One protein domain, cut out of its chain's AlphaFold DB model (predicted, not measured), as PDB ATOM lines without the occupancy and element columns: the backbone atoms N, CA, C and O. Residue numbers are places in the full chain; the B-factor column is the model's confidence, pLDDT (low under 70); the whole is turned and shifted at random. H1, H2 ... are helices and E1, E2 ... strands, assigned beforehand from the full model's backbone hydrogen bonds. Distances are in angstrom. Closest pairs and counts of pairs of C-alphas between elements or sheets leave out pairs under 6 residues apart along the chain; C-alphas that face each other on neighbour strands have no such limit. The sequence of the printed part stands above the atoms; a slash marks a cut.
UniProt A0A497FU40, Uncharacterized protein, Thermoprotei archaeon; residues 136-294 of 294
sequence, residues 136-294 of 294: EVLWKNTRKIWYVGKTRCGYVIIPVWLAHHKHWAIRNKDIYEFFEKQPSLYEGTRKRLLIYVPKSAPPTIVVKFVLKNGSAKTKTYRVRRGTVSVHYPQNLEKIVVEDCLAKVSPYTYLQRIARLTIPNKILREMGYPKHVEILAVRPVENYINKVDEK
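AT A GLANCE: This is residues 136 to 294 of the 294 residues of an uncharacterized protein of Thermoprotei archaeon (UniProt A0A497FU40). Two small lobes of crossed strands sit at the two ends of a long two-stranded ribbon, E6 and E11, like the ends of a dumbbell. In one lobe the sheet E1, E12, E4, E5 faces the part of the largest sheet around E2 and E3, with the short helix H1 at its side, and from this lobe residues 285 to 294, which follow E12, stick out as a free tail; in the other lobe the small sheet E8, E7, E10 faces E9 and the far end of the ribbon. The printed part has 159 residues with twelve named strands and one named helix, in the order E1 to E11, H1, E12, and its class is mostly strand. The sheets, in the orders E2, E3, E11, E6, E9, then E1, E12, E4, E5, then E8, E7, E10, are all antiparallel. The whole is only just loose, close to extended, with a radius of gyration of the C-alphas of 22.7 A, and it is elongated, spanning 77 by 41 by 27 A.

IN THESE COORDINATES: In the largest sheet, E11 is residues 247 to 262, 43.3 A from C-alpha 247 at (-16.575, -41.560, 35.242) to C-alpha 262 at (-28.639, -0.547, 28.248), and E6 is residues 184 to 196, 34.4 A. E2 is residues 146 to 148, E3 residues 153 to 158 and E9 residues 227 to 231. In the second sheet, E1 is residues 136 to 144, 23.3 A, from C-alpha 136 at (-44.582, -2.453, 40.710). E12 is residues 275 to 283, 25.3 A, ending at C-alpha 283 at (-46.777, 0.189, 35.191); E4 is residues 167 to 172 and E5 residues 175 to 180. In the third sheet, E7 is residues 204 to 211, 22.2 A, E8 residues 216 to 222, 19.6 A, and E10 residues 236 to 241. H1 is residues 264 to 269, 8.5 A.

HOW THE PARTS SIT: E11 and E6 are antiparallel neighbours at 156 degrees, with N 190 and O 253 2.9 A apart, within hydrogen-bond range. E6 bends by 51 degrees at residue 189 and E11 by 52 degrees at residue 250. E3 is the neighbour of E11, with N 156 and O 260 at 3.0 A; E2 and E3 form a hairpin, with N 146 and O 155 at 2.9 A. E9 is the neighbour of E6, with N 193 and O 230 at 2.9 A. This sheet is strongly twisted and curled like part of a barrel. The three sheets form a stack of sheets, face to face in turn. The sheet E1, E12, E4, E5 faces the largest sheet with strands crossed at 78 degrees; the sheet E8, E7, E10 faces it with strands crossed at 69 degrees. E1 pairs with E12 by N 143 and O 276 at 2.8 A, E12 with E4 by N 171 and O 277 at 2.8 A, and the hairpin E4 and E5 by N 170 and O 177 at 2.9 A. E7 and E8 form a hairpin, with N 209 and O 217 at 2.8 A, and E7 pairs with E10 by N 208 and O 240 at 2.8 A. E1 runs on into E2 at 71 degrees. H1 only grazes the sheet of E3 and the sheet of E5; its closest C-alphas to E3 are those of Asn 264 and Cys 153, 5.9 A apart. Every O i to N i+4 pair of H1 is within hydrogen-bond range. E1 and E7 are apart, for instance.

THE WHOLE: The two C-alphas farthest apart are those of Gly 214 and Lys 294, at 82.4 A. Without residues 285 to 294, which stand free, the body spans 56 by 35 by 27 A. The printed part has no cut and no long link; the links E3 to E4 and E6 to E7 are short, and the others are tight. It ends at residue 294, the chain's last. The mean pLDDT of the printed part is 78.4, and 28 residues are under 70: residues 136 to 139, 141, 149 to 152, 174 to 177 and 280 to 294.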
ATOM      1  N   GLU A 136     -44.867  -1.266  39.910       51.03
ATOM      2  CA  GLU A 136     -44.582  -2.453  40.710       51.03
ATOM      3  C   GLU A 136     -43.200  -3.010  40.362       51.03
ATOM      4  O   GLU A 136     -42.858  -3.159  39.189       51.03
ATOM      5  N   VAL A 137     -42.399  -3.355  41.369       56.22
ATOM      6  CA  VAL A 137     -41.077  -3.962  41.163       56.22
ATOM      7  C   VAL A 137     -41.211  -5.481  41.104       56.22
ATOM      8  O   VAL A 137     -41.467  -6.124  42.117       56.22
ATOM      9  N   LEU A 138     -40.964  -6.067  39.931       53.34
ATOM     10  CA  LEU A 138     -41.030  -7.518  39.712       53.34
ATOM     11  C   LEU A 138     -39.728  -8.229  40.099       53.34
ATOM     12  O   LEU A 138     -39.721  -9.395  40.490       53.34
ATOM     13  N   TRP A 139     -38.594  -7.547  39.941       67.12
ATOM     14  CA  TRP A 139     -37.275  -8.104  40.221       67.12
ATOM     15  C   TRP A 139     -36.248  -6.992  40.421       67.12
ATOM     16  O   TRP A 139     -36.280  -5.995  39.706       67.12
ATOM     17  N   LYS A 140     -35.305  -7.183  41.353       71.44
ATOM     18  CA  LYS A 140     -34.188  -6.265  41.618       71.44
ATOM     19  C   LYS A 140     -32.897  -7.042  41.864       71.44
ATOM     20  O   LYS A 140     -32.894  -8.017  42.615       71.44
ATOM     21  N   ASN A 141     -31.781  -6.595  41.286       59.47
ATOM     22  CA  ASN A 141     -30.456  -7.122  41.625       59.47
ATOM     23  C   ASN A 141     -29.324  -6.153  41.251       59.47
ATOM     24  O   ASN A 141     -29.489  -5.302  40.381       59.47
ATOM     25  N   THR A 142     -28.150  -6.335  41.855       73.50
ATOM     26  CA  THR A 142     -26.907  -5.706  41.394       73.50
ATOM     27  C   THR A 142     -26.254  -6.595  40.337       73.50
ATOM     28  O   THR A 142     -26.007  -7.782  40.559       73.50
ATOM     29  N   ARG A 143     -25.971  -6.041  39.160       79.12
ATOM     30  CA  ARG A 143     -25.397  -6.762  38.021       79.12
ATOM     31  C   ARG A 143     -24.119  -6.097  37.533       79.12
ATOM     32  O   ARG A 143     -23.982  -4.880  37.547       79.12
ATOM     33  N   LYS A 144     -23.189  -6.926  37.058       87.62
ATOM     34  CA  LYS A 144     -22.021  -6.477  36.296       87.62
ATOM     35  C   LYS A 144     -22.453  -6.107  34.876       87.62
ATOM     36  O   LYS A 144     -23.150  -6.901  34.239       87.62
ATOM     37  N   ILE A 145     -22.002  -4.955  34.385       88.75
ATOM     38  CA  ILE A 145     -22.163  -4.557  32.984       88.75
ATOM     39  C   ILE A 145     -21.023  -5.143  32.153       88.75
ATOM     40  O   ILE A 145     -19.850  -5.102  32.535       88.75
ATOM     41  N   TRP A 146     -21.380  -5.689  30.997       89.31
ATOM     42  CA  TRP A 146     -20.453  -6.162  29.981       89.31
ATOM     43  C   TRP A 146     -20.447  -5.182  28.815       89.31
ATOM     44  O   TRP A 146     -21.500  -4.901  28.244       89.31
ATOM     45  N   TYR A 147     -19.266  -4.684  28.459       86.19
ATOM     46  CA  TYR A 147     -19.088  -3.748  27.354       86.19
ATOM     47  C   TYR A 147     -18.610  -4.473  26.102       86.19
ATOM     48  O   TYR A 147     -17.697  -5.299  26.164       86.19
ATOM     49  N   VAL A 148     -19.227  -4.163  24.965       78.00
ATOM     50  CA  VAL A 148     -18.845  -4.713  23.663       78.00
ATOM     51  C   VAL A 148     -17.944  -3.708  22.940       78.00
ATOM     52  O   VAL A 148     -18.425  -2.700  22.437       78.00
ATOM     53  N   GLY A 149     -16.637  -3.989  22.882       68.06
ATOM     54  CA  GLY A 149     -15.661  -3.323  22.002       68.06
ATOM     55  C   GLY A 149     -15.628  -1.782  22.026       68.06
ATOM     56  O   GLY A 149     -15.918  -1.141  23.036       68.06
ATOM     57  N   LYS A 150     -15.250  -1.187  20.878       60.12
ATOM     58  CA  LYS A 150     -15.118   0.273  20.670       60.12
ATOM     59  C   LYS A 150     -16.456   1.034  20.701       60.12
ATOM     60  O   LYS A 150     -16.447   2.251  20.846       60.12
ATOM     61  N   THR A 151     -17.595   0.348  20.588       59.44
ATOM     62  CA  THR A 151     -18.927   0.976  20.488       59.44
ATOM     63  C   THR A 151     -19.501   1.417  21.837       59.44
ATOM     64  O   THR A 151     -20.526   2.094  21.868       59.44
ATOM     65  N   ARG A 152     -18.848   1.063  22.959       66.25
ATOM     66  CA  ARG A 152     -19.277   1.371  24.339       66.25
ATOM     67  C   ARG A 152     -20.716   0.933  24.667       66.25
ATOM     68  O   ARG A 152     -21.301   1.397  25.644       66.25
ATOM     69  N   CYS A 153     -21.275  -0.004  23.901       79.50
ATOM     70  CA  CYS A 153     -22.560  -0.620  24.208       79.50
ATOM     71  C   CYS A 153     -22.409  -1.540  25.425       79.50
ATOM     72  O   CYS A 153     -21.543  -2.419  25.438       79.50
ATOM     73  N   GLY A 154     -23.246  -1.338  26.441       89.75
ATOM     74  CA  GLY A 154     -23.262  -2.125  27.671       89.75
ATOM     75  C   GLY A 154     -24.503  -3.006  27.757       89.75
ATOM     76  O   GLY A 154     -25.600  -2.588  27.390       89.75
ATOM     77  N   TYR A 155     -24.344  -4.223  28.264       92.69
ATOM     78  CA  TYR A 155     -25.465  -5.106  28.570       92.69
ATOM     79  C   TYR A 155     -25.298  -5.775  29.929       92.69
ATOM     80  O   TYR A 155     -24.185  -5.959  30.432       92.69
ATOM     81  N   VAL A 156     -26.419  -6.195  30.507       88.50
ATOM     82  CA  VAL A 156     -26.453  -7.057  31.691       88.50
ATOM     83  C   VAL A 156     -27.138  -8.378  31.368       88.50
ATOM     84  O   VAL A 156     -27.990  -8.464  30.483       88.50
ATOM     85  N   ILE A 157     -26.756  -9.424  32.098       86.94
ATOM     86  CA  ILE A 157     -27.440 -10.717  32.042       86.94
ATOM     87  C   ILE A 157     -28.529 -10.724  33.112       86.94
ATOM     88  O   ILE A 157     -28.256 -10.504  34.296       86.94
ATOM     89  N   ILE A 158     -29.755 -11.002  32.687       81.81
ATOM     90  CA  ILE A 158     -30.947 -11.052  33.533       81.81
ATOM     91  C   ILE A 158     -31.537 -12.474  33.550       81.81
ATOM     92  O   ILE A 158     -31.174 -13.308  32.714       81.81
ATOM     93  N   PRO A 159     -32.419 -12.789  34.516       80.62
ATOM     94  CA  PRO A 159     -33.198 -14.021  34.486       80.62
ATOM     95  C   PRO A 159     -33.977 -14.198  33.175       80.62
ATOM     96  O   PRO A 159     -34.545 -13.248  32.647       80.62
ATOM     97  N   VAL A 160     -34.035 -15.434  32.676       77.56
ATOM     98  CA  VAL A 160     -34.679 -15.767  31.391       77.56
ATOM     99  C   VAL A 160     -36.183 -15.493  31.399       77.56
ATOM    100  O   VAL A 160     -36.724 -15.067  30.388       77.56
ATOM    101  N   TRP A 161     -36.851 -15.660  32.542       81.00
ATOM    102  CA  TRP A 161     -38.286 -15.382  32.674       81.00
ATOM    103  C   TRP A 161     -38.640 -13.894  32.488       81.00
ATOM    104  O   TRP A 161     -39.797 -13.571  32.248       81.00
ATOM    105  N   LEU A 162     -37.650 -12.994  32.529       79.12
ATOM    106  CA  LEU A 162     -37.816 -11.569  32.229       79.12
ATOM    107  C   LEU A 162     -37.544 -11.219  30.756       79.12
ATOM    108  O   LEU A 162     -37.529 -10.043  30.412       79.12
ATOM    109  N   ALA A 163     -37.315 -12.191  29.865       81.06
ATOM    110  CA  ALA A 163     -36.984 -11.921  28.461       81.06
ATOM    111  C   ALA A 163     -38.087 -11.168  27.691       81.06
ATOM    112  O   ALA A 163     -37.798 -10.469  26.724       81.06
ATOM    113  N   HIS A 164     -39.339 -11.289  28.131       82.50
ATOM    114  CA  HIS A 164     -40.486 -10.591  27.542       82.50
ATOM    115  C   HIS A 164     -40.805  -9.264  28.243       82.50
ATOM    116  O   HIS A 164     -41.701  -8.539  27.819       82.50
ATOM    117  N   HIS A 165     -40.075  -8.936  29.311       79.81
ATOM    118  CA  HIS A 165     -40.297  -7.727  30.090       79.81
ATOM    119  C   HIS A 165     -39.716  -6.499  29.387       79.81
ATOM    120  O   HIS A 165     -38.615  -6.568  28.848       79.81
ATOM    121  N   LYS A 166     -40.427  -5.366  29.398       84.88
ATOM    122  CA  LYS A 166     -40.027  -4.170  28.631       84.88
ATOM    123  C   LYS A 166     -39.560  -2.994  29.478       84.88
ATOM    124  O   LYS A 166     -38.664  -2.292  29.024       84.88
ATOM    125  N   HIS A 167     -40.111  -2.788  30.671       77.81
ATOM    126  CA  HIS A 167     -39.864  -1.566  31.442       77.81
ATOM    127  C   HIS A 167     -38.821  -1.798  32.533       77.81
ATOM    128  O   HIS A 167     -38.965  -2.666  33.398       77.81
ATOM    129  N   TRP A 168     -37.761  -1.007  32.515       80.00
ATOM    130  CA  TRP A 168     -36.615  -1.196  33.388       80.00
ATOM    131  C   TRP A 168     -36.267   0.094  34.104       80.00
ATOM    132  O   TRP A 168     -36.409   1.184  33.559       80.00
ATOM    133  N   ALA A 169     -35.756  -0.052  35.320       73.25
ATOM    134  CA  ALA A 169     -35.058   1.016  36.010       73.25
ATOM    135  C   ALA A 169     -33.622   0.586  36.280       73.25
ATOM    136  O   ALA A 169     -33.350  -0.573  36.607       73.25
ATOM    137  N   ILE A 170     -32.688   1.514  36.145       70.19
ATOM    138  CA  ILE A 170     -31.268   1.286  36.377       70.19
ATOM    139  C   ILE A 170     -30.717   2.384  37.270       70.19
ATOM    140  O   ILE A 170     -31.026   3.559  37.105       70.19
ATOM    141  N   ARG A 171     -29.879   1.986  38.226       71.75
ATOM    142  CA  ARG A 171     -29.237   2.893  39.168       71.75
ATOM    143  C   ARG A 171     -27.742   2.633  39.251       71.75
ATOM    144  O   ARG A 171     -27.291   1.496  39.416       71.75
ATOM    145  N   ASN A 172     -26.978   3.716  39.250       71.50
ATOM    146  CA  ASN A 172     -25.594   3.728  39.695       71.50
ATOM    147  C   ASN A 172     -25.356   4.951  40.582       71.50
ATOM    148  O   ASN A 172     -25.478   6.079  40.113       71.50
ATOM    149  N   LYS A 173     -24.986   4.732  41.853       70.38
ATOM    150  CA  LYS A 173     -24.792   5.808  42.840       70.38
ATOM    151  C   LYS A 173     -26.036   6.716  42.908       70.38
ATOM    152  O   LYS A 173     -27.086   6.256  43.367       70.38
ATOM    153  N   ASP A 174     -25.909   7.948  42.419       56.41
ATOM    154  CA  ASP A 174     -26.924   9.011  42.454       56.41
ATOM    155  C   ASP A 174     -27.638   9.209  41.112       56.41
ATOM    156  O   ASP A 174     -28.471  10.098  40.983       56.41
ATOM    157  N   ILE A 175     -27.310   8.396  40.104       50.41
ATOM    158  CA  ILE A 175     -27.955   8.435  38.791       50.41
ATOM    159  C   ILE A 175     -28.960   7.297  38.727       50.41
ATOM    160  O   ILE A 175     -28.628   6.139  39.018       50.41
ATOM    161  N   TYR A 176     -30.183   7.647  38.358       60.38
ATOM    162  CA  TYR A 176     -31.324   6.759  38.298       60.38
ATOM    163  C   TYR A 176     -32.100   7.046  37.018       60.38
ATOM    164  O   TYR A 176     -32.517   8.176  36.806       60.38
ATOM    165  N   GLU A 177     -32.277   6.026  36.186       68.38
ATOM    166  CA  GLU A 177     -32.895   6.169  34.870       68.38
ATOM    167  C   GLU A 177     -33.938   5.080  34.644       68.38
ATOM    168  O   GLU A 177     -33.713   3.906  34.967       68.38
ATOM    169  N   PHE A 178     -35.062   5.465  34.044       74.69
ATOM    170  CA  PHE A 178     -36.055   4.538  33.515       74.69
ATOM    171  C   PHE A 178     -35.870   4.388  32.013       74.69
ATOM    172  O   PHE A 178     -35.560   5.345  31.306       74.69
ATOM    173  N   PHE A 179     -36.067   3.178  31.508       77.25
ATOM    174  CA  PHE A 179     -36.014   2.939  30.078       77.25
ATOM    175  C   PHE A 179     -36.833   1.729  29.669       77.25
ATOM    176  O   PHE A 179     -36.978   0.750  30.404       77.25
ATOM    177  N   GLU A 180     -37.306   1.783  28.432       83.31
ATOM    178  CA  GLU A 180     -37.975   0.668  27.794       83.31
ATOM    179  C   GLU A 180     -37.020  -0.043  26.848       83.31
ATOM    180  O   GLU A 180     -36.496   0.518  25.881       83.31
ATOM    181  N   LYS A 181     -36.767  -1.315  27.139       88.62
ATOM    182  CA  LYS A 181     -36.013  -2.183  26.248       88.62
ATOM    183  C   LYS A 181     -36.388  -3.628  26.496       88.62
ATOM    184  O   LYS A 181     -36.169  -4.159  27.579       88.62
ATOM    185  N   GLN A 182     -36.882  -4.292  25.458       91.81
ATOM    186  CA  GLN A 182     -37.063  -5.734  25.511       91.81
ATOM    187  C   GLN A 182     -35.691  -6.438  25.465       91.81
ATOM    188  O   GLN A 182     -34.890  -6.153  24.564       91.81
ATOM    189  N   PRO A 183     -35.388  -7.338  26.417       93.31
ATOM    190  CA  PRO A 183     -34.186  -8.154  26.388       93.31
ATOM    191  C   PRO A 183     -34.140  -9.079  25.174       93.31
ATOM    192  O   PRO A 183     -35.154  -9.592  24.709       93.31
ATOM    193  N   SER A 184     -32.931  -9.370  24.710       92.19
ATOM    194  CA  SER A 184     -32.695 -10.392  23.697       92.19
ATOM    195  C   SER A 184     -32.461 -11.741  24.371       92.19
ATOM    196  O   SER A 184     -31.562 -11.878  25.210       92.19
ATOM    197  N   LEU A 185     -33.262 -12.740  24.002       89.75
ATOM    198  CA  LEU A 185     -33.081 -14.120  24.433       89.75
ATOM    199  C   LEU A 185     -32.125 -14.833  23.475       89.75
ATOM    200  O   LEU A 185     -32.350 -14.874  22.271       89.75
ATOM    201  N   TYR A 186     -31.064 -15.407  24.026       85.62
ATOM    202  CA  TYR A 186     -30.136 -16.262  23.305       85.62
ATOM    203  C   TYR A 186     -30.286 -17.680  23.814       85.62
ATOM    204  O   TYR A 186     -30.074 -17.947  25.002       85.62
ATOM    205  N   GLU A 187     -30.607 -18.580  22.901       86.25
ATOM    206  CA  GLU A 187     -30.616 -20.008  23.157       86.25
ATOM    207  C   GLU A 187     -29.426 -20.635  22.448       86.25
ATOM    208  O   GLU A 187     -29.125 -20.328  21.297       86.25
ATOM    209  N   GLY A 188     -28.696 -21.476  23.165       78.88
ATOM    210  CA  GLY A 188     -27.547 -22.155  22.605       78.88
ATOM    211  C   GLY A 188     -27.324 -23.481  23.291       78.88
ATOM    212  O   GLY A 188     -27.348 -23.587  24.517       78.88
ATOM    213  N   THR A 189     -27.056 -24.496  22.490       80.06
ATOM    214  CA  THR A 189     -26.672 -25.804  22.996       80.06
ATOM    215  C   THR A 189     -25.217 -25.744  23.452       80.06
ATOM    216  O   THR A 189     -24.308 -25.459  22.671       80.06
ATOM    217  N   ARG A 190     -24.972 -25.978  24.743       77.06
ATOM    218  CA  ARG A 190     -23.625 -26.009  25.319       77.06
ATOM    219  C   ARG A 190     -23.238 -27.430  25.670       77.06
ATOM    220  O   ARG A 190     -24.033 -28.187  26.218       77.06
ATOM    221  N   LYS A 191     -21.974 -27.751  25.403       79.31
ATOM    222  CA  LYS A 191     -21.343 -28.996  25.831       79.31
ATOM    223  C   LYS A 191     -20.526 -28.739  27.094       79.31
ATOM    224  O   LYS A 191     -19.732 -27.798  27.167       79.31
ATOM    225  N   ARG A 192     -20.727 -29.580  28.095       83.88
ATOM    226  CA  ARG A 192     -19.914 -29.693  29.304       83.88
ATOM    227  C   ARG A 192     -19.501 -31.141  29.487       83.88
ATOM    228  O   ARG A 192     -20.028 -32.035  28.835       83.88
ATOM    229  N   LEU A 193     -18.553 -31.358  30.379       84.31
ATOM    230  CA  LEU A 193     -18.215 -32.685  30.862       84.31
ATOM    231  C   LEU A 193     -18.740 -32.793  32.286       84.31
ATOM    232  O   LEU A 193     -18.489 -31.915  33.119       84.31
ATOM    233  N   LEU A 194     -19.522 -33.837  32.534       88.19
ATOM    234  CA  LEU A 194     -19.898 -34.244  33.875       88.19
ATOM    235  C   LEU A 194     -18.910 -35.305  34.331       88.19
ATOM    236  O   LEU A 194     -18.735 -36.335  33.682       88.19
ATOM    237  N   ILE A 195     -18.256 -35.016  35.446       89.06
ATOM    238  CA  ILE A 195     -17.367 -35.935  36.138       89.06
ATOM    239  C   ILE A 195     -18.166 -36.480  37.317       89.06
ATOM    240  O   ILE A 195     -18.509 -35.735  38.238       89.06
ATOM    241  N   TYR A 196     -18.507 -37.759  37.247       90.81
ATOM    242  CA  TYR A 196     -19.168 -38.497  38.312       90.81
ATOM    243  C   TYR A 196     -18.097 -39.099  39.206       90.81
ATOM    244  O   TYR A 196     -17.253 -39.865  38.737       90.81
ATOM    245  N   VAL A 197     -18.144 -38.743  40.482       89.75
ATOM    246  CA  VAL A 197     -17.212 -39.233  41.494       89.75
ATOM    247  C   VAL A 197     -17.960 -40.071  42.531       89.75
ATOM    248  O   VAL A 197     -19.134 -39.797  42.806       89.75
ATOM    249  N   PRO A 198     -17.323 -41.107  43.100       87.50
ATOM    250  CA  PRO A 198     -17.938 -41.943  44.122       87.50
ATOM    251  C   PRO A 198     -18.296 -41.122  45.366       87.50
ATOM    252  O   PRO A 198     -17.707 -40.077  45.635       87.50
ATOM    253  N   LYS A 199     -19.258 -41.604  46.162       84.19
ATOM    254  CA  LYS A 199     -19.675 -40.922  47.403       84.19
ATOM    255  C   LYS A 199     -18.538 -40.784  48.425       84.19
ATOM    256  O   LYS A 199     -18.596 -39.885  49.251       84.19
ATOM    257  N   SER A 200     -17.537 -41.661  48.352       84.69
ATOM    258  CA  SER A 200     -16.320 -41.632  49.166       84.69
ATOM    259  C   SER A 200     -15.274 -40.620  48.689       84.69
ATOM    260  O   SER A 200     -14.259 -40.449  49.357       84.69
ATOM    261  N   ALA A 201     -15.482 -39.964  47.542       84.88
ATOM    262  CA  ALA A 201     -14.540 -38.984  47.020       84.88
ATOM    263  C   ALA A 201     -14.427 -37.760  47.947       84.88
ATOM    264  O   ALA A 201     -15.412 -37.371  48.590       84.88
ATOM    265  N   PRO A 202     -13.256 -37.106  47.982       85.94
ATOM    266  CA  PRO A 202     -13.072 -35.890  48.758       85.94
ATOM    267  C   PRO A 202     -14.032 -34.769  48.307       85.94
ATOM    268  O   PRO A 202     -14.488 -34.732  47.159       85.94
ATOM    269  N   PRO A 203     -14.334 -33.796  49.190       88.31
ATOM    270  CA  PRO A 203     -15.241 -32.682  48.883       88.31
ATOM    271  C   PRO A 203     -14.720 -31.776  47.757       88.31
ATOM    272  O   PRO A 203     -15.482 -31.004  47.162       88.31
ATOM    273  N   THR A 204     -13.429 -31.866  47.459       92.00
ATOM    274  CA  THR A 204     -12.764 -31.235  46.326       92.00
ATOM    275  C   THR A 204     -11.928 -32.267  45.592       92.00
ATOM    276  O   THR A 204     -11.272 -33.067  46.245       92.00
ATOM    277  N   ILE A 205     -11.922 -32.201  44.264       90.25
ATOM    278  CA  ILE A 205     -11.094 -33.049  43.406       90.25
ATOM    279  C   ILE A 205     -10.211 -32.192  42.501       90.25
ATOM    280  O   ILE A 205     -10.620 -31.112  42.053       90.25
ATOM    281  N   VAL A 206      -9.028 -32.690  42.191       91.81
ATOM    282  CA  VAL A 206      -8.095 -32.134  41.223       91.81
ATOM    283  C   VAL A 206      -8.347 -32.787  39.870       91.81
ATOM    284  O   VAL A 206      -8.319 -34.008  39.711       91.81
ATOM    285  N   VAL A 207      -8.641 -31.950  38.877       90.12
ATOM    286  CA  VAL A 207      -8.925 -32.377  37.508       90.12
ATOM    287  C   VAL A 207      -7.850 -31.816  36.591       90.12
ATOM    288  O   VAL A 207      -7.674 -30.597  36.492       90.12
ATOM    289  N   LYS A 208      -7.160 -32.707  35.884       90.88
ATOM    290  CA  LYS A 208      -6.141 -32.388  34.890       90.88
ATOM    291  C   LYS A 208      -6.699 -32.611  33.487       90.88
ATOM    292  O   LYS A 208      -7.074 -33.720  33.109       90.88
ATOM    293  N   PHE A 209      -6.762 -31.532  32.714       90.31
ATOM    294  CA  PHE A 209      -7.158 -31.533  31.310       90.31
ATOM    295  C   PHE A 209      -5.905 -31.661  30.449       90.31
ATOM    296  O   PHE A 209      -5.139 -30.703  30.353       90.31
ATOM    297  N   VAL A 210      -5.706 -32.825  29.834       89.44
ATOM    298  CA  VAL A 210      -4.639 -33.059  28.855       89.44
ATOM    299  C   VAL A 210      -5.171 -32.657  27.486       89.44
ATOM    300  O   VAL A 210      -6.207 -33.159  27.040       89.44
ATOM    301  N   LEU A 211      -4.519 -31.688  26.857       89.06
ATOM    302  CA  LEU A 211      -4.878 -31.186  25.538       89.06
ATOM    303  C   LEU A 211      -4.074 -31.923  24.462       89.06
ATOM    304  O   LEU A 211      -2.942 -32.318  24.709       89.06
ATOM    305  N   LYS A 212      -4.621 -32.011  23.246       88.81
ATOM    306  CA  LYS A 212      -4.014 -32.711  22.094       88.81
ATOM    307  C   LYS A 212      -2.609 -32.230  21.702       88.81
ATOM    308  O   LYS A 212      -1.933 -32.889  20.929       88.81
ATOM    309  N   ASN A 213      -2.184 -31.063  22.184       88.94
ATOM    310  CA  ASN A 213      -0.841 -30.520  21.968       88.94
ATOM    311  C   ASN A 213       0.152 -30.907  23.085       88.94
ATOM    312  O   ASN A 213       1.195 -30.275  23.211       88.94
ATOM    313  N   GLY A 214      -0.205 -31.856  23.957       84.44
ATOM    314  CA  GLY A 214       0.604 -32.303  25.094       84.44
ATOM    315  C   GLY A 214       0.559 -31.386  26.321       84.44
ATOM    316  O   GLY A 214       1.003 -31.782  27.399       84.44
ATOM    317  N   SER A 215      -0.006 -30.175  26.217       87.31
ATOM    318  CA  SER A 215      -0.127 -29.278  27.370       87.31
ATOM    319  C   SER A 215      -1.215 -29.744  28.341       87.31
ATOM    320  O   SER A 215      -2.257 -30.268  27.939       87.31
ATOM    321  N   ALA A 216      -0.993 -29.525  29.638       87.44
ATOM    322  CA  ALA A 216      -1.947 -29.880  30.679       87.44
ATOM    323  C   ALA A 216      -2.387 -28.650  31.474       87.44
ATOM    324  O   ALA A 216      -1.571 -27.820  31.874       87.44
ATOM    325  N   LYS A 217      -3.691 -28.546  31.735       88.19
ATOM    326  CA  LYS A 217      -4.255 -27.557  32.661       88.19
ATOM    327  C   LYS A 217      -4.855 -28.277  33.852       88.19
ATOM    328  O   LYS A 217      -5.763 -29.083  33.676       88.19
ATOM    329  N   THR A 218      -4.390 -27.949  35.048       89.56
ATOM    330  CA  THR A 218      -4.899 -28.531  36.291       89.56
ATOM    331  C   THR A 218      -5.796 -27.531  37.004       89.56
ATOM    332  O   THR A 218      -5.491 -26.338  37.062       89.56
ATOM    333  N   LYS A 219      -6.934 -27.996  37.520       91.50
ATOM    334  CA  LYS A 219      -7.844 -27.162  38.300       91.50
ATOM    335  C   LYS A 219      -8.571 -27.973  39.362       91.50
ATOM    336  O   LYS A 219      -9.066 -29.064  39.095       91.50
ATOM    337  N   THR A 220      -8.688 -27.385  40.545       91.88
ATOM    338  CA  THR A 220      -9.444 -27.955  41.659       91.88
ATOM    339  C   THR A 220     -10.915 -27.571  41.558       91.88
ATOM    340  O   THR A 220     -11.263 -26.411  41.310       91.88
ATOM    341  N   TYR A 221     -11.793 -28.544  41.769       89.62
ATOM    342  CA  TYR A 221     -13.236 -28.370  41.735       89.62
ATOM    343  C   TYR A 221     -13.876 -28.883  43.011       89.62
ATOM    344  O   TYR A 221     -13.513 -29.933  43.525       89.62
ATOM    345  N   ARG A 222     -14.897 -28.169  43.486       89.50
ATOM    346  CA  ARG A 222     -15.745 -28.641  44.578       89.50
ATOM    347  C   ARG A 222     -16.780 -29.627  44.048       89.50
ATOM    348  O   ARG A 222     -17.532 -29.294  43.129       89.50
ATOM    349  N   VAL A 223     -16.856 -30.796  44.671       85.06
ATOM    350  CA  VAL A 223     -17.848 -31.826  44.370       85.06
ATOM    351  C   VAL A 223     -19.201 -31.394  44.928       85.06
ATOM    352  O   VAL A 223     -19.321 -30.965  46.077       85.06
ATOM    353  N   ARG A 224     -20.253 -31.493  44.110       82.00
ATOM    354  CA  ARG A 224     -21.636 -31.273  44.544       82.00
ATOM    355  C   ARG A 224     -22.474 -32.486  44.180       82.00
ATOM    356  O   ARG A 224     -22.613 -32.809  43.005       82.00
ATOM    357  N   ARG A 225     -23.049 -33.144  45.194       83.50
ATOM    358  CA  ARG A 225     -23.918 -34.324  45.022       83.50
ATOM    359  C   ARG A 225     -23.270 -35.416  44.145       83.50
ATOM    360  O   ARG A 225     -23.910 -35.939  43.243       83.50
ATOM    361  N   GLY A 226     -21.982 -35.695  44.363       82.81
ATOM    362  CA  GLY A 226     -21.232 -36.703  43.594       82.81
ATOM    363  C   GLY A 226     -20.896 -36.306  42.152       82.81
ATOM    364  O   GLY A 226     -20.495 -37.153  41.360       82.81
ATOM    365  N   THR A 227     -21.059 -35.030  41.784       85.62
ATOM    366  CA  THR A 227     -20.781 -34.552  40.424       85.62
ATOM    367  C   THR A 227     -19.942 -33.282  40.408       85.62
ATOM    368  O   THR A 227     -20.037 -32.424  41.294       85.62
ATOM    369  N   VAL A 228     -19.142 -33.146  39.355       85.19
ATOM    370  CA  VAL A 228     -18.446 -31.916  38.979       85.19
ATOM    371  C   VAL A 228     -18.770 -31.594  37.524       85.19
ATOM    372  O   VAL A 228     -18.641 -32.436  36.639       85.19
ATOM    373  N   SER A 229     -19.198 -30.356  37.271       84.31
ATOM    374  CA  SER A 229     -19.513 -29.862  35.928       84.31
ATOM    375  C   SER A 229     -18.391 -28.956  35.433       84.31
ATOM    376  O   SER A 229     -18.157 -27.885  35.999       84.31
ATOM    377  N   VAL A 230     -17.706 -29.370  34.367       84.44
ATOM    378  CA  VAL A 230     -16.577 -28.630  33.784       84.44
ATOM    379  C   VAL A 230     -16.858 -28.248  32.333       84.44
ATOM    380  O   VAL A 230     -17.600 -28.924  31.621       84.44
ATOM    381  N   HIS A 231     -16.295 -27.123  31.889       79.69
ATOM    382  CA  HIS A 231     -16.407 -26.704  30.488       79.69
ATOM    383  C   HIS A 231     -15.546 -27.610  29.608       79.69
ATOM    384  O   HIS A 231     -14.422 -27.914  29.992       79.69
ATOM    385  N   TYR A 232     -16.070 -28.007  28.443       74.25
ATOM    386  CA  TYR A 232     -15.369 -28.840  27.463       74.25
ATOM    387  C   TYR A 232     -14.300 -27.998  26.732       74.25
ATOM    388  O   TYR A 232     -14.677 -27.115  25.955       74.25
ATOM    389  N   PRO A 233     -12.988 -28.200  26.964       76.00
ATOM    390  CA  PRO A 233     -11.945 -27.455  26.257       76.00
ATOM    391  C   PRO A 233     -11.906 -27.859  24.778       76.00
ATOM    392  O   PRO A 233     -12.003 -29.044  24.464       76.00
ATOM    393  N   GLN A 234     -11.725 -26.899  23.864       72.75
ATOM    394  CA  GLN A 234     -11.839 -27.155  22.418       72.75
ATOM    395  C   GLN A 234     -10.777 -28.103  21.824       72.75
ATOM    396  O   GLN A 234     -10.981 -28.582  20.722       72.75
ATOM    397  N   ASN A 235      -9.724 -28.475  22.560       82.88
ATOM    398  CA  ASN A 235      -8.687 -29.422  22.117       82.88
ATOM    399  C   ASN A 235      -8.382 -30.483  23.180       82.88
ATOM    400  O   ASN A 235      -7.230 -30.854  23.379       82.88
ATOM    401  N   LEU A 236      -9.397 -30.914  23.926       83.50
ATOM    402  CA  LEU A 236      -9.232 -31.941  24.945       83.50
ATOM    403  C   LEU A 236      -8.877 -33.291  24.308       83.50
ATOM    404  O   LEU A 236      -9.564 -33.746  23.394       83.50
ATOM    405  N   GLU A 237      -7.827 -33.921  24.820       85.69
ATOM    406  CA  GLU A 237      -7.462 -35.302  24.513       85.69
ATOM    407  C   GLU A 237      -7.988 -36.238  25.602       85.69
ATOM    408  O   GLU A 237      -8.715 -37.185  25.315       85.69
ATOM    409  N   LYS A 238      -7.684 -35.932  26.871       85.69
ATOM    410  CA  LYS A 238      -8.059 -36.771  28.015       85.69
ATOM    411  C   LYS A 238      -8.267 -35.949  29.284       85.69
ATOM    412  O   LYS A 238      -7.663 -34.893  29.471       85.69
ATOM    413  N   ILE A 239      -9.110 -36.461  30.180       86.81
ATOM    414  CA  ILE A 239      -9.252 -35.953  31.550       86.81
ATOM    415  C   ILE A 239      -8.694 -36.983  32.514       86.81
ATOM    416  O   ILE A 239      -9.021 -38.163  32.420       86.81
ATOM    417  N   VAL A 240      -7.888 -36.511  33.458       87.06
ATOM    418  CA  VAL A 240      -7.434 -37.291  34.606       87.06
ATOM    419  C   VAL A 240      -7.983 -36.642  35.863       87.06
ATOM    420  O   VAL A 240      -7.874 -35.428  36.036       87.06
ATOM    421  N   VAL A 241      -8.597 -37.448  36.718       87.81
ATOM    422  CA  VAL A 241      -8.967 -37.051  38.076       87.81
ATOM    423  C   VAL A 241      -7.950 -37.708  38.992       87.81
ATOM    424  O   VAL A 241      -7.849 -38.930  38.998       87.81
ATOM    425  N   GLU A 242      -7.141 -36.903  39.673       85.19
ATOM    426  CA  GLU A 242      -5.967 -37.408  40.403       85.19
ATOM    427  C   GLU A 242      -6.368 -38.088  41.721       85.19
ATOM    428  O   GLU A 242      -5.764 -39.082  42.109       85.19
ATOM    429  N   ASP A 243      -7.442 -37.615  42.359       80.12
ATOM    430  CA  ASP A 243      -7.795 -38.021  43.728       80.12
ATOM    431  C   ASP A 243      -8.728 -39.238  43.817       80.12
ATOM    432  O   ASP A 243      -8.950 -39.775  44.903       80.12
ATOM    433  N   CYS A 244      -9.359 -39.650  42.712       81.81
ATOM    434  CA  CYS A 244     -10.331 -40.743  42.731       81.81
ATOM    435  C   CYS A 244     -10.643 -41.305  41.339       81.81
ATOM    436  O   CYS A 244     -10.576 -40.596  40.333       81.81
ATOM    437  N   LEU A 245     -11.126 -42.552  41.303       84.12
ATOM    438  CA  LEU A 245     -11.745 -43.132  40.112       84.12
ATOM    439  C   LEU A 245     -13.027 -42.365  39.771       84.12
ATOM    440  O   LEU A 245     -13.972 -42.334  40.557       84.12
ATOM    441  N   ALA A 246     -13.060 -41.750  38.592       86.69
ATOM    442  CA  ALA A 246     -14.175 -40.929  38.150       86.69
ATOM    443  C   ALA A 246     -14.654 -41.350  36.760       86.69
ATOM    444  O   ALA A 246     -13.854 -41.607  35.860       86.69
ATOM    445  N   LYS A 247     -15.973 -41.362  36.563       88.81
ATOM    446  CA  LYS A 247     -16.575 -41.560  35.242       88.81
ATOM    447  C   LYS A 247     -16.814 -40.201  34.601       88.81
ATOM    448  O   LYS A 247     -17.498 -39.356  35.172       88.81
ATOM    449  N   VAL A 248     -16.279 -39.993  33.405       87.00
ATOM    450  CA  VAL A 248     -16.442 -38.745  32.651       87.00
ATOM    451  C   VAL A 248     -17.445 -38.973  31.526       87.00
ATOM    452  O   VAL A 248     -17.307 -39.924  30.764       87.00
ATOM    453  N   SER A 249     -18.455 -38.110  31.418       84.56
ATOM    454  CA  SER A 249     -19.461 -38.182  30.356       84.56
ATOM    455  C   SER A 249     -19.704 -36.811  29.718       84.56
ATOM    456  O   SER A 249     -19.811 -35.811  30.444       84.56
ATOM    457  N   PRO A 250     -19.813 -36.721  28.380       82.88
ATOM    458  CA  PRO A 250     -20.288 -35.514  27.728       82.88
ATOM    459  C   PRO A 250     -21.740 -35.243  28.112       82.88
ATOM    460  O   PRO A 250     -22.609 -36.107  28.051       82.88
ATOM    461  N   TYR A 251     -21.998 -34.003  28.501       80.88
ATOM    462  CA  TYR A 251     -23.319 -33.513  28.840       80.88
ATOM    463  C   TYR A 251     -23.635 -32.297  27.992       80.88
ATOM    464  O   TYR A 251     -22.952 -31.269  28.041       80.88
ATOM    465  N   THR A 252     -24.696 -32.425  27.215       79.00
ATOM    466  CA  THR A 252     -25.220 -31.348  26.394       79.00
ATOM    467  C   THR A 252     -26.429 -30.756  27.100       79.00
ATOM    468  O   THR A 252     -27.325 -31.491  27.506       79.00
ATOM    469  N   TYR A 253     -26.464 -29.436  27.255       76.06
ATOM    470  CA  TYR A 253     -27.610 -28.742  27.835       76.06
ATOM    471  C   TYR A 253     -27.968 -27.499  27.041       76.06
ATOM    472  O   TYR A 253     -27.108 -26.833  26.455       76.06
ATOM    473  N   LEU A 254     -29.257 -27.175  27.064       76.69
ATOM    474  CA  LEU A 254     -29.755 -25.922  26.533       76.69
ATOM    475  C   LEU A 254     -29.376 -24.796  27.498       76.69
ATOM    476  O   LEU A 254     -29.809 -24.761  28.651       76.69
ATOM    477  N   GLN A 255     -28.541 -23.873  27.037       81.44
ATOM    478  CA  GLN A 255     -28.246 -22.645  27.751       81.44
ATOM    479  C   GLN A 255     -29.146 -21.537  27.213       81.44
ATOM    480  O   GLN A 255     -29.043 -21.160  26.049       81.44
ATOM    481  N   ARG A 256     -29.977 -20.977  28.092       82.06
ATOM    482  CA  ARG A 256     -30.762 -19.771  27.818       82.06
ATOM    483  C   ARG A 256     -30.141 -18.582  28.543       82.06
ATOM    484  O   ARG A 256     -29.883 -18.654  29.745       82.06
ATOM    485  N   ILE A 257     -29.868 -17.505  27.816       85.12
ATOM    486  CA  ILE A 257     -29.324 -16.254  28.355       85.12
ATOM    487  C   ILE A 257     -30.219 -15.116  27.885       85.12
ATOM    488  O   ILE A 257     -30.319 -14.878  26.688       85.12
ATOM    489  N   ALA A 258     -30.809 -14.372  28.814       85.56
ATOM    490  CA  ALA A 258     -31.476 -13.118  28.495       85.56
ATOM    491  C   ALA A 258     -30.498 -11.955  28.713       85.56
ATOM    492  O   ALA A 258     -29.921 -11.804  29.798       85.56
ATOM    493  N   ARG A 259     -30.271 -11.158  27.664       91.31
ATOM    494  CA  ARG A 259     -29.419  -9.964  27.712       91.31
ATOM    495  C   ARG A 259     -30.270  -8.718  27.588       91.31
ATOM    496  O   ARG A 259     -30.975  -8.543  26.600       91.31
ATOM    497  N   LEU A 260     -30.140  -7.834  28.563       92.88
ATOM    498  CA  LEU A 260     -30.726  -6.507  28.513       92.88
ATOM    499  C   LEU A 260     -29.645  -5.508  28.119       92.88
ATOM    500  O   LEU A 260     -28.705  -5.263  28.880       92.88
ATOM    501  N   THR A 261     -29.769  -4.966  26.913       93.44
ATOM    502  CA  THR A 261     -28.904  -3.892  26.424       93.44
ATOM    503  C   THR A 261     -29.334  -2.578  27.058       93.44
ATOM    504  O   THR A 261     -30.508  -2.220  26.999       93.44
ATOM    505  N   ILE A 262     -28.385  -1.851  27.638       89.31
ATOM    506  CA  ILE A 262     -28.639  -0.547  28.248       89.31
ATOM    507  C   ILE A 262     -28.393   0.529  27.180       89.31
ATOM    508  O   ILE A 262     -27.346   0.490  26.520       89.31
ATOM    509  N   PRO A 263     -29.319   1.486  26.985       88.81
ATOM    510  CA  PRO A 263     -29.111   2.615  26.085       88.81
ATOM    511  C   PRO A 263     -27.780   3.334  26.352       88.81
ATOM    512  O   PRO A 263     -27.442   3.648  27.492       88.81
ATOM    513  N   ASN A 264     -27.018   3.631  25.293       88.50
ATOM    514  CA  ASN A 264     -25.699   4.265  25.432       88.50
ATOM    515  C   ASN A 264     -25.781   5.660  26.078       88.50
ATOM    516  O   ASN A 264     -24.848   6.057  26.767       88.50
ATOM    517  N   LYS A 265     -26.899   6.378  25.893       87.94
ATOM    518  CA  LYS A 265     -27.170   7.658  26.568       87.94
ATOM    519  C   LYS A 265     -27.087   7.502  28.095       87.94
ATOM    520  O   LYS A 265     -26.249   8.147  28.715       87.94
ATOM    521  N   ILE A 266     -27.813   6.526  28.641       84.38
ATOM    522  CA  ILE A 266     -27.824   6.198  30.075       84.38
ATOM    523  C   ILE A 266     -26.435   5.761  30.558       84.38
ATOM    524  O   ILE A 266     -25.956   6.192  31.603       84.38
ATOM    525  N   LEU A 267     -25.735   4.920  29.787       86.69
ATOM    526  CA  LEU A 267     -24.379   4.484  30.150       86.69
ATOM    527  C   LEU A 267     -23.379   5.642  30.188       86.69
ATOM    528  O   LEU A 267     -22.492   5.646  31.043       86.69
ATOM    529  N   ARG A 268     -23.508   6.595  29.260       86.19
ATOM    530  CA  ARG A 268     -22.681   7.801  29.201       86.19
ATOM    531  C   ARG A 268     -22.958   8.702  30.399       86.19
ATOM    532  O   ARG A 268     -22.002   9.116  31.044       86.19
ATOM    533  N   GLU A 269     -24.228   8.940  30.716       82.38
ATOM    534  CA  GLU A 269     -24.652   9.712  31.892       82.38
ATOM    535  C   GLU A 269     -24.106   9.086  33.182       82.38
ATOM    536  O   GLU A 269     -23.527   9.780  34.010       82.38
ATOM    537  N   MET A 270     -24.157   7.756  33.301       78.50
ATOM    538  CA  MET A 270     -23.622   7.014  34.450       78.50
ATOM    539  C   MET A 270     -22.087   6.902  34.506       78.50
ATOM    540  O   MET A 270     -21.557   6.328  35.460       78.50
ATOM    541  N   GLY A 271     -21.356   7.391  33.501       86.94
ATOM    542  CA  GLY A 271     -19.892   7.308  33.456       86.94
ATOM    543  C   GLY A 271     -19.347   5.892  33.230       86.94
ATOM    544  O   GLY A 271     -18.291   5.546  33.755       86.94
ATOM    545  N   TYR A 272     -20.056   5.060  32.463       88.88
ATOM    546  CA  TYR A 272     -19.668   3.684  32.117       88.88
ATOM    547  C   TYR A 272     -19.323   2.797  33.334       88.88
ATOM    548  O   TYR A 272     -18.202   2.286  33.462       88.88
ATOM    549  N   PRO A 273     -20.285   2.571  34.244       85.69
ATOM    550  CA  PRO A 273     -20.021   1.850  35.477       85.69
ATOM    551  C   PRO A 273     -19.819   0.341  35.279       85.69
ATOM    552  O   PRO A 273     -20.547  -0.330  34.555       85.69
ATOM    553  N   LYS A 274     -18.904  -0.257  36.052       89.00
ATOM    554  CA  LYS A 274     -18.702  -1.721  36.046       89.00
ATOM    555  C   LYS A 274     -19.894  -2.505  36.619       89.00
ATOM    556  O   LYS A 274     -20.121  -3.643  36.212       89.00
ATOM    557  N   HIS A 275     -20.630  -1.918  37.564       85.50
ATOM    558  CA  HIS A 275     -21.766  -2.545  38.246       85.50
ATOM    559  C   HIS A 275     -22.935  -1.572  38.353       85.50
ATOM    560  O   HIS A 275     -22.716  -0.382  38.551       85.50
ATOM    561  N   VAL A 276     -24.161  -2.080  38.269       76.31
ATOM    562  CA  VAL A 276     -25.398  -1.298  38.404       76.31
ATOM    563  C   VAL A 276     -26.444  -2.077  39.181       76.31
ATOM    564  O   VAL A 276     -26.495  -3.305  39.094       76.31
ATOM    565  N   GLU A 277     -27.296  -1.373  39.914       71.81
ATOM    566  CA  GLU A 277     -28.571  -1.938  40.342       71.81
ATOM    567  C   GLU A 277     -29.545  -1.851  39.172       71.81
ATOM    568  O   GLU A 277     -29.642  -0.816  38.516       71.81
ATOM    569  N   ILE A 278     -30.262  -2.935  38.903       74.00
ATOM    570  CA  ILE A 278     -31.261  -2.968  37.844       74.00
ATOM    571  C   ILE A 278     -32.555  -3.586  38.356       74.00
ATOM    572  O   ILE A 278     -32.531  -4.525  39.165       74.00
ATOM    573  N   LEU A 279     -33.672  -3.035  37.896       73.19
ATOM    574  CA  LEU A 279     -35.011  -3.401  38.312       73.19
ATOM    575  C   LEU A 279     -35.888  -3.651  37.088       73.19
ATOM    576  O   LEU A 279     -35.890  -2.852  36.154       73.19
ATOM    577  N   ALA A 280     -36.650  -4.739  37.124       68.19
ATOM    578  CA  ALA A 280     -37.792  -4.939  36.242       68.19
ATOM    579  C   ALA A 280     -39.013  -4.297  36.903       68.19
ATOM    580  O   ALA A 280     -39.356  -4.669  38.029       68.19
ATOM    581  N   VAL A 281     -39.645  -3.341  36.225       61.41
ATOM    582  CA  VAL A 281     -40.800  -2.601  36.750       61.41
ATOM    583  C   VAL A 281     -42.034  -2.793  35.873       61.41
ATOM    584  O   VAL A 281     -41.909  -2.952  34.666       61.41
ATOM    585  N   ARG A 282     -43.233  -2.798  36.449       60.88
ATOM    586  CA  ARG A 282     -44.505  -2.877  35.720       60.88
ATOM    587  C   ARG A 282     -45.339  -1.627  36.008       60.88
ATOM    588  O   ARG A 282     -45.589  -1.380  37.185       60.88
ATOM    589  N   PRO A 283     -45.785  -0.865  34.993       55.78
ATOM    590  CA  PRO A 283     -46.777   0.189  35.191       55.78
ATOM    591  C   PRO A 283     -48.076  -0.403  35.761       55.78
ATOM    592  O   PRO A 283     -48.556  -1.431  35.286       55.78
ATOM    593  N   VAL A 284     -48.640   0.205  36.801       52.84
ATOM    594  CA  VAL A 284     -49.928  -0.185  37.383       52.84
ATOM    595  C   VAL A 284     -51.022   0.537  36.596       52.84
ATOM    596  O   VAL A 284     -51.382   1.667  36.907       52.84
ATOM    597  N   GLU A 285     -51.558  -0.123  35.571       45.62
ATOM    598  CA  GLU A 285     -52.548   0.444  34.633       45.62
ATOM    599  C   GLU A 285     -53.943   0.718  35.256       45.62
ATOM    600  O   GLU A 285     -54.769   1.410  34.671       45.62
ATOM    601  N   ASN A 286     -54.230   0.253  36.476       40.62
ATOM    602  CA  ASN A 286     -55.608   0.106  36.982       40.62
ATOM    603  C   ASN A 286     -56.162   1.230  37.886       40.62
ATOM    604  O   ASN A 286     -56.985   0.948  38.756       40.62
ATOM    605  N   TYR A 287     -55.754   2.491  37.726       37.69
ATOM    606  CA  TYR A 287     -56.378   3.592  38.492       37.69
ATOM    607  C   TYR A 287     -56.939   4.751  37.671       37.69
ATOM    608  O   TYR A 287     -57.689   5.537  38.236       37.69
ATOM    609  N   ILE A 288     -56.635   4.852  36.376       36.00
ATOM    610  CA  ILE A 288     -57.162   5.949  35.549       36.00
ATOM    611  C   ILE A 288     -58.641   5.694  35.209       36.00
ATOM    612  O   ILE A 288     -59.469   6.576  35.385       36.00
ATOM    613  N   ASN A 289     -59.029   4.448  34.919       34.00
ATOM    614  CA  ASN A 289     -60.402   4.121  34.498       34.00
ATOM    615  C   ASN A 289     -61.440   4.009  35.636       34.00
ATOM    616  O   ASN A 289     -62.498   3.425  35.431       34.00
ATOM    617  N   LYS A 290     -61.146   4.483  36.855       34.38
ATOM    618  CA  LYS A 290     -62.103   4.449  37.984       34.38
ATOM    619  C   LYS A 290     -62.327   5.793  38.669       34.38
ATOM    620  O   LYS A 290     -63.091   5.844  39.627       34.38
ATOM    621  N   VAL A 291     -61.648   6.850  38.227       36.59
ATOM    622  CA  VAL A 291     -61.846   8.196  38.786       36.59
ATOM    623  C   VAL A 291     -62.866   8.997  37.969       36.59
ATOM    624  O   VAL A 291     -63.504   9.870  38.539       36.59
ATOM    625  N   ASP A 292     -63.128   8.612  36.714       34.56
ATOM    626  CA  ASP A 292     -64.130   9.264  35.850       34.56
ATOM    627  C   ASP A 292     -65.526   8.607  35.882       34.56
ATOM    628  O   ASP A 292     -66.417   8.995  35.132       34.56
ATOM    629  N   GLU A 293     -65.759   7.633  36.768       35.25
ATOM    630  CA  GLU A 293     -67.112   7.150  37.078       35.25
ATOM    631  C   GLU A 293     -67.549   7.678  38.449       35.25
ATOM    632  O   GLU A 293     -67.513   6.945  39.445       35.25
ATOM    633  N   LYS A 294     -67.929   8.962  38.504       32.41
ATOM    634  CA  LYS A 294     -69.002   9.501  39.362       32.41
ATOM    635  C   LYS A 294     -69.295  10.969  39.090       32.41
ATOM    636  O   LYS A 294     -68.342  11.772  39.118       32.41
TER     637      LYS A 294